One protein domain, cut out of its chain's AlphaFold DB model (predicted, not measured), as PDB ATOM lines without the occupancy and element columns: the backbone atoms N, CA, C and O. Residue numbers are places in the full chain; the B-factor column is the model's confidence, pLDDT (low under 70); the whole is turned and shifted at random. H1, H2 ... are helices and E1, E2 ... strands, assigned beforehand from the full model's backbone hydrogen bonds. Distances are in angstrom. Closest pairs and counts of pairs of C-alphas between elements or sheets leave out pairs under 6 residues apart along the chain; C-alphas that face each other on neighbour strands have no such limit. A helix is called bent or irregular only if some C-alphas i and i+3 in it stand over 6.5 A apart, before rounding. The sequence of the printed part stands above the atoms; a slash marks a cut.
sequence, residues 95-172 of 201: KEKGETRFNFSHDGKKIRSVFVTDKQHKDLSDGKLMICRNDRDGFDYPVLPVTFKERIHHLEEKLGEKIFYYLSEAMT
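Overview. This is residues 95 to 172 of the 201 residues of the protein "DUF2058 domain-containing protein" of Ignatzschineria indica (UniProt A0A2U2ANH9). A small sheet of three short strands, E4, E3 and E5, makes the middle; helix H2 runs out from it at one end, and the hairpin of E1 and E2 lies with helix H1 at the other end. The loop round Asp 137 and the last residues, ending at Thr 172, reach out on different sides. The printed part has 78 residues with two named helices and five named strands, in the order E1, E2, H1, E3, E4, H2, E5, and its class is mixed, helices and strands. The sheet runs E4, E3, E5 and the second sheet E1, E2, both antiparallel. The whole is compact, with a radius of gyration of the C-alphas of 12.4 A, and spans 35 by 34 by 26 A.

Along the chain. In the larger sheet, E3 is residues 129 to 132, 10.0 A long, E4 is residues 143 to 145 and E5 is residues 164 to 166, whose last C-alpha is at (368.415, 229.402, 180.334). H2, residues 146 to 159, is 19.9 A long; it is irregular, with C-alphas 147 and 150 7.5 A apart. H1 is residues 118 to 125, 10.7 A long. E1, residues 100 to 105, begins at C-alpha (370.803, 230.193, 197.092) and is 16.7 A long; E2, residues 111 to 116, is 15.9 A long.

Arrangement. E3 is the inner strand, with E4 and E5 at the edges. E3 and E4 form a hairpin, with N 130 and O 144 2.8 A apart, within hydrogen-bond range. E3 and E5 are antiparallel, with N 131 and O 166 2.9 A apart; the pairing is staggered, E3 pairing with E4 over residues 129 to 131 and with E5 over 131 to 132. E4, H2 and E5 form a split strand-helix-strand unit, two strands of one sheet joined through a helix and with another strand, E3, between them, and its crossover is right-handed. H2 is on the sheet; its C-alpha of Ile 152 is 7.5 A from that of Phe 164 in E5, their closest pair. H1 is also on the sheet, at a height over the sheet of 9.5 A; its closest C-alpha to E3 is that of Asp 123, 5.6 A from Leu 129. H1 and H2 are apart. E1 and E2 form an antiparallel hairpin, with N 102 and O 114 2.8 A apart. The closest C-alphas of E1 and E5 are those of Phe 104 and Tyr 166, 6.7 A apart. Every O i to N i+4 pair is within hydrogen-bond range in H1, and 8 of 10 in H2.

Size, cuts and confidence. The C-alphas of Asp 137 and Thr 172, the two farthest apart, are 36.9 A apart. The printed part has no cut. The link from E3 to E4, 10 residues, is short; the other links are tight. The mean pLDDT of the printed part is 83.0; residues 135 to 139 and 169 to 172 are under 70.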
ATOM      1  N   LYS A  95     380.892 225.002 190.784       78.94
ATOM      2  CA  LYS A  95     381.616 223.857 191.377       78.94
ATOM      3  C   LYS A  95     381.498 223.829 192.904       78.94
ATOM      4  O   LYS A  95     381.487 222.757 193.503       78.94
ATOM      5  N   GLU A  96     381.397 225.000 193.521       76.75
ATOM      6  CA  GLU A  96     381.161 225.156 194.954       76.75
ATOM      7  C   GLU A  96     379.670 224.996 195.276       76.75
ATOM      8  O   GLU A  96     378.807 225.303 194.450       76.75
ATOM      9  N   LYS A  97     379.354 224.498 196.480       72.00
ATOM     10  CA  LYS A  97     377.963 224.357 196.925       72.00
ATOM     11  C   LYS A  97     377.369 225.747 197.147       72.00
ATOM     12  O   LYS A  97     377.682 226.399 198.135       72.00
ATOM     13  N   GLY A  98     376.521 226.179 196.221       81.88
ATOM     14  CA  GLY A  98     375.657 227.331 196.430       81.88
ATOM     15  C   GLY A  98     374.584 227.030 197.475       81.88
ATOM     16  O   GLY A  98     374.112 225.898 197.579       81.88
ATOM     17  N   GLU A  99     374.190 228.042 198.238       85.94
ATOM     18  CA  GLU A  99     373.089 227.948 199.206       85.94
ATOM     19  C   GLU A  99     371.790 228.526 198.626       85.94
ATOM     20  O   GLU A  99     370.688 228.100 198.978       85.94
ATOM     21  N   THR A 100     371.917 229.442 197.664       88.75
ATOM     22  CA  THR A 100     370.803 230.193 197.092       88.75
ATOM     23  C   THR A 100     370.177 229.420 195.940       88.75
ATOM     24  O   THR A 100     370.847 228.983 195.002       88.75
ATOM     25  N   ARG A 101     368.857 229.235 196.000       90.44
ATOM     26  CA  ARG A 101     368.096 228.512 194.978       90.44
ATOM     27  C   ARG A 101     367.694 229.451 193.845       90.44
ATOM     28  O   ARG A 101     366.890 230.350 194.058       90.44
ATOM     29  N   PHE A 102     368.173 229.182 192.635       90.25
ATOM     30  CA  PHE A 102     367.743 229.869 191.421       90.25
ATOM     31  C   PHE A 102     366.753 228.998 190.645       90.25
ATOM     32  O   PHE A 102     367.070 227.859 190.290       90.25
ATOM     33  N   ASN A 103     365.556 229.521 190.385       89.75
ATOM     34  CA  ASN A 103     364.519 228.832 189.619       89.75
ATOM     35  C   ASN A 103     364.541 229.309 188.168       89.75
ATOM     36  O   ASN A 103     364.531 230.505 187.908       89.75
ATOM     37  N   PHE A 104     364.519 228.375 187.227       89.12
ATOM     38  CA  PHE A 104     364.533 228.669 185.800       89.12
ATOM     39  C   PHE A 104     363.582 227.740 185.050       89.12
ATOM     40  O   PHE A 104     363.243 226.649 185.513       89.12
ATOM     41  N   SER A 105     363.139 228.167 183.876       84.81
ATOM     42  CA  SER A 105     362.266 227.383 183.007       84.81
ATOM     43  C   SER A 105     362.739 227.534 181.574       84.81
ATOM     44  O   SER A 105     363.032 228.640 181.140       84.81
ATOM     45  N   HIS A 106     362.822 226.417 180.857       71.88
ATOM     46  CA  HIS A 106     363.275 226.428 179.469       71.88
ATOM     47  C   HIS A 106     362.190 226.895 178.492       71.88
ATOM     48  O   HIS A 106     362.443 227.714 177.620       71.88
ATOM     49  N   ASP A 107     360.972 226.376 178.675       71.81
ATOM     50  CA  ASP A 107     359.834 226.580 177.766       71.81
ATOM     51  C   ASP A 107     358.629 227.205 178.495       71.81
ATOM     52  O   ASP A 107     357.482 227.025 178.089       71.81
ATOM     53  N   GLY A 108     358.839 227.790 179.678       73.44
ATOM     54  CA  GLY A 108     357.764 228.273 180.559       73.44
ATOM     55  C   GLY A 108     356.933 227.168 181.236       73.44
ATOM     56  O   GLY A 108     356.280 227.426 182.239       73.44
ATOM     57  N   LYS A 109     356.999 225.913 180.766       77.31
ATOM     58  CA  LYS A 109     356.146 224.803 181.240       77.31
ATOM     59  C   LYS A 109     356.651 224.074 182.486       77.31
ATOM     60  O   LYS A 109     355.848 223.588 183.275       77.31
ATOM     61  N   LYS A 110     357.968 223.913 182.635       82.38
ATOM     62  CA  LYS A 110     358.575 223.141 183.734       82.38
ATOM     63  C   LYS A 110     359.636 223.977 184.424       82.38
ATOM     64  O   LYS A 110     360.691 224.228 183.846       82.38
ATOM     65  N   ILE A 111     359.358 224.338 185.673       85.12
ATOM     66  CA  ILE A 111     360.304 225.039 186.535       85.12
ATOM     67  C   ILE A 111     361.304 224.019 187.084       85.12
ATOM     68  O   ILE A 111     360.931 222.985 187.641       85.12
ATOM     69  N   ARG A 112     362.587 224.308 186.896       87.69
ATOM     70  CA  ARG A 112     363.736 223.583 187.442       87.69
ATOM     71  C   ARG A 112     364.494 224.531 188.366       87.69
ATOM     72  O   ARG A 112     364.328 225.743 188.283       87.69
ATOM     73  N   SER A 113     365.307 223.983 189.263       88.69
ATOM     74  CA  SER A 113     366.104 224.795 190.183       88.69
ATOM     75  C   SER A 113     367.553 224.343 190.230       88.69
ATOM     76  O   SER A 113     367.811 223.139 190.216       88.69
ATOM     77  N   VAL A 114     368.471 225.295 190.363       89.56
ATOM     78  CA  VAL A 114     369.897 225.065 190.608       89.56
ATOM     79  C   VAL A 114     370.330 225.845 191.848       89.56
ATOM     80  O   VAL A 114     369.822 226.934 192.107       89.56
ATOM     81  N   PHE A 115     371.235 225.273 192.637       90.12
ATOM     82  CA  PHE A 115     371.841 225.967 193.769       90.12
ATOM     83  C   PHE A 115     373.087 226.720 193.306       90.12
ATOM     84  O   PHE A 115     373.967 226.140 192.665       90.12
ATOM     85  N   VAL A 116     373.137 228.011 193.615       91.88
ATOM     86  CA  VAL A 116     374.174 228.953 193.187       91.88
ATOM     87  C   VAL A 116     374.573 229.859 194.349       91.88
ATOM     88  O   VAL A 116     373.883 229.940 195.363       91.88
ATOM     89  N   THR A 117     375.722 230.513 194.230       93.31
ATOM     90  CA  THR A 117     376.109 231.580 195.165       93.31
ATOM     91  C   THR A 117     375.340 232.866 194.856       93.31
ATOM     92  O   THR A 117     374.856 233.047 193.740       93.31
ATOM     93  N   ASP A 118     375.273 233.806 195.800       91.19
ATOM     94  CA  ASP A 118     374.582 235.089 195.582       91.19
ATOM     95  C   ASP A 118     375.155 235.887 194.408       91.19
ATOM     96  O   ASP A 118     374.419 236.535 193.662       91.19
ATOM     97  N   LYS A 119     376.475 235.807 194.198       91.62
ATOM     98  CA  LYS A 119     377.132 236.425 193.043       91.62
ATOM     99  C   LYS A 119     376.647 235.798 191.734       91.62
ATOM    100  O   LYS A 119     376.242 236.513 190.828       91.62
ATOM    101  N   GLN A 120     376.630 234.469 191.665       92.31
ATOM    102  CA  GLN A 120     376.141 233.739 190.494       92.31
ATOM    103  C   GLN A 120     374.650 233.967 190.250       92.31
ATOM    104  O   GLN A 120     374.236 234.022 189.100       92.31
ATOM    105  N   HIS A 121     373.845 234.116 191.306       91.62
ATOM    106  CA  HIS A 121     372.433 234.459 191.174       91.62
ATOM    107  C   HIS A 121     372.262 235.806 190.466       91.62
ATOM    108  O   HIS A 121     371.467 235.903 189.537       91.62
ATOM    109  N   LYS A 122     373.022 236.834 190.869       90.81
ATOM    110  CA  LYS A 122     373.012 238.140 190.191       90.81
ATOM    111  C   LYS A 122     373.505 238.027 188.751       90.81
ATOM    112  O   LYS A 122     372.816 238.471 187.848       90.81
ATOM    113  N   ASP A 123     374.631 237.355 188.522       91.69
ATOM    114  CA  ASP A 123     375.188 237.204 187.173       91.69
ATOM    115  C   ASP A 123     374.269 236.384 186.234       91.69
ATOM    116  O   ASP A 123     374.280 236.596 185.021       91.69
ATOM    117  N   LEU A 124     373.463 235.458 186.774       91.12
ATOM    118  CA  LEU A 124     372.407 234.743 186.042       91.12
ATOM    119  C   LEU A 124     371.210 235.639 185.721       91.12
ATOM    120  O   LEU A 124     370.643 235.499 184.644       91.12
ATOM    121  N   SER A 125     370.818 236.528 186.636       88.06
ATOM    122  CA  SER A 125     369.768 237.524 186.390       88.06
ATOM    123  C   SER A 125     370.209 238.568 185.360       88.06
ATOM    124  O   SER A 125     369.425 238.911 184.481       88.06
ATOM    125  N   ASP A 126     371.474 238.989 185.401       88.06
ATOM    126  CA  ASP A 126     372.082 239.969 184.489       88.06
ATOM    127  C   ASP A 126     372.404 239.406 183.087       88.06
ATOM    128  O   ASP A 126     372.898 240.135 182.228       88.06
ATOM    129  N   GLY A 127     372.237 238.101 182.854       87.06
ATOM    130  CA  GLY A 127     372.506 237.472 181.552       87.06
ATOM    131  C   GLY A 127     373.992 237.234 181.263       87.06
ATOM    132  O   GLY A 127     374.378 236.920 180.137       87.06
ATOM    133  N   LYS A 128     374.855 237.354 182.279       89.94
ATOM    134  CA  LYS A 128     376.304 237.093 182.180       89.94
ATOM    135  C   LYS A 128     376.630 235.605 182.301       89.94
ATOM    136  O   LYS A 128     377.657 235.144 181.794       89.94
ATOM    137  N   LEU A 129     375.765 234.851 182.974       92.56
ATOM    138  CA  LEU A 129     375.838 233.401 183.103       92.56
ATOM    139  C   LEU A 129     374.657 232.732 182.398       92.56
ATOM    140  O   LEU A 129     373.576 233.297 182.262       92.56
ATOM    141  N   MET A 130     374.867 231.484 181.997       91.56
ATOM    142  CA  MET A 130     373.861 230.619 181.398       91.56
ATOM    143  C   MET A 130     373.812 229.265 182.094       91.56
ATOM    144  O   MET A 130     374.801 228.805 182.671       91.56
ATOM    145  N   ILE A 131     372.655 228.610 182.005       91.00
ATOM    146  CA  ILE A 131     372.429 227.271 182.549       91.00
ATOM    147  C   ILE A 131     372.327 226.276 181.398       91.00
ATOM    148  O   ILE A 131     371.480 226.408 180.507       91.00
ATOM    149  N   CYS A 132     373.164 225.245 181.451       89.19
ATOM    150  CA  CYS A 132     373.206 224.172 180.467       89.19
ATOM    151  C   CYS A 132     372.760 222.843 181.088       89.19
ATOM    152  O   CYS A 132     372.740 222.663 182.306       89.19
ATOM    153  N   ARG A 133     372.395 221.891 180.233       83.69
ATOM    154  CA  ARG A 133     372.164 220.496 180.594       83.69
ATOM    155  C   ARG A 133     373.499 219.762 180.657       83.69
ATOM    156  O   ARG A 133     374.295 219.865 179.727       83.69
ATOM    157  N   ASN A 134     373.719 218.974 181.706       73.38
ATOM    158  CA  ASN A 134     374.796 217.988 181.706       73.38
ATOM    159  C   ASN A 134     374.316 216.660 181.099       73.38
ATOM    160  O   ASN A 134     373.164 216.265 181.270       73.38
ATOM    161  N   ASP A 135     375.220 215.963 180.419       64.44
ATOM    162  CA  ASP A 135     375.005 214.622 179.857       64.44
ATOM    163  C   ASP A 135     375.307 213.507 180.886       64.44
ATOM    164  O   ASP A 135     375.238 212.318 180.588       64.44
ATOM    165  N   ARG A 136     375.687 213.880 182.116       61.25
ATOM    166  CA  ARG A 136     375.908 212.946 183.229       61.25
ATOM    167  C   ARG A 136     374.587 212.590 183.915       61.25
ATOM    168  O   ARG A 136     373.672 213.409 183.967       61.25
ATOM    169  N   ASP A 137     374.518 211.385 184.482       50.44
ATOM    170  CA  ASP A 137     373.363 210.896 185.241       50.44
ATOM    171  C   ASP A 137     372.974 211.869 186.368       50.44
ATOM    172  O   ASP A 137     373.681 212.005 187.368       50.44
ATOM    173  N   GLY A 138     371.834 212.551 186.212       58.34
ATOM    174  CA  GLY A 138     371.222 213.356 187.269       58.34
ATOM    175  C   GLY A 138     370.586 214.671 186.816       58.34
ATOM    176  O   GLY A 138     370.637 215.077 185.659       58.34
ATOM    177  N   PHE A 139     369.978 215.364 187.782       66.69
ATOM    178  CA  PHE A 139     369.465 216.734 187.656       66.69
ATOM    179  C   PHE A 139     370.585 217.772 187.863       66.69
ATOM    180  O   PHE A 139     370.395 218.755 188.579       66.69
ATOM    181  N   ASP A 140     371.769 217.525 187.299       80.31
ATOM    182  CA  ASP A 140     372.902 218.445 187.399       80.31
ATOM    183  C   ASP A 140     372.800 219.532 186.325       80.31
ATOM    184  O   ASP A 140     372.743 219.246 185.125       80.31
ATOM    185  N   TYR A 141     372.780 220.787 186.772       88.56
ATOM    186  CA  TYR A 141     372.689 221.963 185.912       88.56
ATOM    187  C   TYR A 141     373.983 222.768 186.015       88.56
ATOM    188  O   TYR A 141     374.137 223.580 186.938       88.56
ATOM    189  N   PRO A 142     374.952 222.532 185.122       90.00
ATOM    190  CA  PRO A 142     376.154 223.338 185.050       90.00
ATOM    191  C   PRO A 142     375.814 224.777 184.664       90.00
ATOM    192  O   PRO A 142     375.030 225.033 183.747       90.00
ATOM    193  N   VAL A 143     376.443 225.707 185.374       91.81
ATOM    194  CA  VAL A 143     376.393 227.138 185.077       91.81
ATOM    195  C   VAL A 143     377.694 227.517 184.381       91.81
ATOM    196  O   VAL A 143     378.773 227.206 184.895       91.81
ATOM    197  N   LEU A 144     377.590 228.167 183.223       92.69
ATOM    198  CA  LEU A 144     378.722 228.604 182.407       92.69
ATOM    199  C   LEU A 144     378.644 230.107 182.102       92.69
ATOM    200  O   LEU A 144     377.546 230.662 182.057       92.69
ATOM    201  N   PRO A 145     379.779 230.769 181.835       93.06
ATOM    202  CA  PRO A 145     379.795 232.129 181.302       93.06
ATOM    203  C   PRO A 145     379.161 232.220 179.916       93.06
ATOM    204  O   PRO A 145     379.402 231.360 179.067       93.06
ATOM    205  N   VAL A 146     378.426 233.305 179.650       91.94
ATOM    206  CA  VAL A 146     377.767 233.560 178.354       91.94
ATOM    207  C   VAL A 146     378.748 233.619 177.174       91.94
ATOM    208  O   VAL A 146     378.364 233.355 176.038       91.94
ATOM    209  N   THR A 147     380.039 233.860 177.424       91.62
ATOM    210  CA  THR A 147     381.101 233.866 176.402       91.62
ATOM    211  C   THR A 147     381.211 232.554 175.623       91.62
ATOM    212  O   THR A 147     381.719 232.543 174.508       91.62
ATOM    213  N   PHE A 148     380.732 231.438 176.182       90.50
ATOM    214  CA  PHE A 148     380.739 230.137 175.511       90.50
ATOM    215  C   PHE A 148     379.455 229.835 174.725       90.50
ATOM    216  O   PHE A 148     379.351 228.754 174.147       90.50
ATOM    217  N   LYS A 149     378.489 230.763 174.674       88.88
ATOM    218  CA  LYS A 149     377.175 230.564 174.039       88.88
ATOM    219  C   LYS A 149     377.294 230.100 172.587       88.88
ATOM    220  O   LYS A 149     376.696 229.095 172.218       88.88
ATOM    221  N   GLU A 150     378.108 230.781 171.783       90.06
ATOM    222  CA  GLU A 150     378.314 230.437 170.368       90.06
ATOM    223  C   GLU A 150     378.906 229.036 170.198       90.06
ATOM    224  O   GLU A 150     378.469 228.257 169.351       90.06
ATOM    225  N   ARG A 151     379.868 228.678 171.057       90.50
ATOM    226  CA  ARG A 151     380.494 227.355 171.027       90.50
ATOM    227  C   ARG A 151     379.501 226.254 171.386       90.50
ATOM    228  O   ARG A 151     379.529 225.198 170.762       90.50
ATOM    229  N   ILE A 152     378.625 226.496 172.360       89.12
ATOM    230  CA  ILE A 152     377.566 225.553 172.734       89.12
ATOM    231  C   ILE A 152     376.556 225.409 171.596       89.12
ATOM    232  O   ILE A 152     376.251 224.280 171.232       89.12
ATOM    233  N   HIS A 153     376.111 226.504 170.974       89.38
ATOM    234  CA  HIS A 153     375.194 226.437 169.830       89.38
ATOM    235  C   HIS A 153     375.760 225.628 168.659       89.38
ATOM    236  O   HIS A 153     375.062 224.788 168.097       89.38
ATOM    237  N   HIS A 154     377.044 225.804 168.338       89.62
ATOM    238  CA  HIS A 154     377.708 224.997 167.309       89.62
ATOM    239  C   HIS A 154     377.725 223.498 167.648       89.62
ATOM    240  O   HIS A 154     377.623 222.639 166.770       89.62
ATOM    241  N   LEU A 155     377.865 223.157 168.930       89.19
ATOM    242  CA  LEU A 155     377.813 221.770 169.392       89.19
ATOM    243  C   LEU A 155     376.380 221.219 169.378       89.19
ATOM    244  O   LEU A 155     376.193 220.067 168.991       89.19
ATOM    245  N   GLU A 156     375.374 222.023 169.731       88.69
ATOM    246  CA  GLU A 156     373.954 221.657 169.626       88.69
ATOM    247  C   GLU A 156     373.559 221.334 168.184       88.69
ATOM    248  O   GLU A 156     372.909 220.317 167.946       88.69
ATOM    249  N   GLU A 157     374.001 222.142 167.215       88.75
ATOM    250  CA  GLU A 157     373.731 221.920 165.790       88.75
ATOM    251  C   GLU A 157     374.287 220.570 165.317       88.75
ATOM    252  O   GLU A 157     373.590 219.789 164.668       88.75
ATOM    253  N   LYS A 158     375.519 220.239 165.719       87.56
ATOM    254  CA  LYS A 158     376.152 218.949 165.397       87.56
ATOM    255  C   LYS A 158     375.474 217.758 166.066       87.56
ATOM    256  O   LYS A 158     375.493 216.649 165.529       87.56
ATOM    257  N   LEU A 159     374.926 217.959 167.260       86.12
ATOM    258  CA  LEU A 159     374.269 216.905 168.029       86.12
ATOM    259  C   LEU A 159     372.808 216.709 167.610       86.12
ATOM    260  O   LEU A 159     372.306 215.587 167.687       86.12
ATOM    261  N   GLY A 160     372.156 217.761 167.109       84.00
ATOM    262  CA  GLY A 160     370.719 217.784 166.837       84.00
ATOM    263  C   GLY A 160     369.875 217.784 168.115       84.00
ATOM    264  O   GLY A 160     368.709 217.399 168.083       84.00
ATOM    265  N   GLU A 161     370.460 218.173 169.247       82.56
ATOM    266  CA  GLU A 161     369.824 218.164 170.563       82.56
ATOM    267  C   GLU A 161     370.037 219.508 171.256       82.56
ATOM    268  O   GLU A 161     371.118 220.091 171.190       82.56
ATOM    269  N   LYS A 162     369.003 219.983 171.955       79.69
ATOM    270  CA  LYS A 162     369.060 221.227 172.722       79.69
ATOM    271  C   LYS A 162     369.615 220.957 174.121       79.69
ATOM    272  O   LYS A 162     369.048 220.173 174.890       79.69
ATOM    273  N   ILE A 163     370.724 221.605 174.438       78.31
ATOM    274  CA  ILE A 163     371.509 221.452 175.666       78.31
ATOM    275  C   ILE A 163     371.431 222.728 176.516       78.31
ATOM    276  O   ILE A 163     371.516 222.671 177.740       78.31
ATOM    277  N   PHE A 164     371.227 223.884 175.902       75.38
ATOM    278  CA  PHE A 164     371.089 225.171 176.565       75.38
ATOM    279  C   PHE A 164     369.671 225.371 177.113       75.38
ATOM    280  O   PHE A 164     368.693 225.252 176.372       75.38
ATOM    281  N   TYR A 165     369.550 225.680 178.414       75.12
ATOM    282  CA  TYR A 165     368.255 225.794 179.089       75.12
ATOM    283  C   TYR A 165     367.832 227.213 179.440       75.12
ATOM    284  O   TYR A 165     366.635 227.498 179.364       75.12
ATOM    285  N   TYR A 166     368.760 228.071 179.853       80.19
ATOM    286  CA  TYR A 166     368.415 229.402 180.334       80.19
ATOM    287  C   TYR A 166     369.546 230.401 180.115       80.19
ATOM    288  O   TYR A 166     370.704 230.124 180.433       80.19
ATOM    289  N   LEU A 167     369.153 231.573 179.637       80.38
ATOM    290  CA  LEU A 167     369.914 232.810 179.601       80.38
ATOM    291  C   LEU A 167     368.884 233.918 179.759       80.38
ATOM    292  O   LEU A 167     367.907 233.927 179.006       80.38
ATOM    293  N   SER A 168     369.058 234.791 180.748       76.75
ATOM    294  CA  SER A 168     368.217 235.978 180.812       76.75
ATOM    295  C   SER A 168     368.582 236.916 179.666       76.75
ATOM    296  O   SER A 168     369.741 237.012 179.253       76.75
ATOM    297  N   GLU A 169     367.574 237.595 179.135       69.31
ATOM    298  CA  GLU A 169     367.817 238.779 178.327       69.31
ATOM    299  C   GLU A 169     368.402 239.826 179.272       69.31
ATOM    300  O   GLU A 169     367.796 240.175 180.286       69.31
ATOM    301  N   ALA A 170     369.638 240.240 179.000       56.31
ATOM    302  CA  ALA A 170     370.226 241.351 179.718       56.31
ATOM    303  C   ALA A 170     369.380 242.580 179.382       56.31
ATOM    304  O   ALA A 170     369.385 243.011 178.233       56.31
ATOM    305  N   MET A 171     368.652 243.118 180.362       51.22
ATOM    306  CA  MET A 171     368.061 244.444 180.217       51.22
ATOM    307  C   MET A 171     369.211 245.426 180.029       51.22
ATOM    308  O   MET A 171     370.038 245.600 180.930       51.22
ATOM    309  N   THR A 172     369.321 246.006 178.838       50.19
ATOM    310  CA  THR A 172     370.276 247.083 178.604       50.19
ATOM    311  C   THR A 172     369.685 248.393 179.125       50.19
ATOM    312  O   THR A 172     368.468 248.543 179.206       50.19
TER     313      THR A 172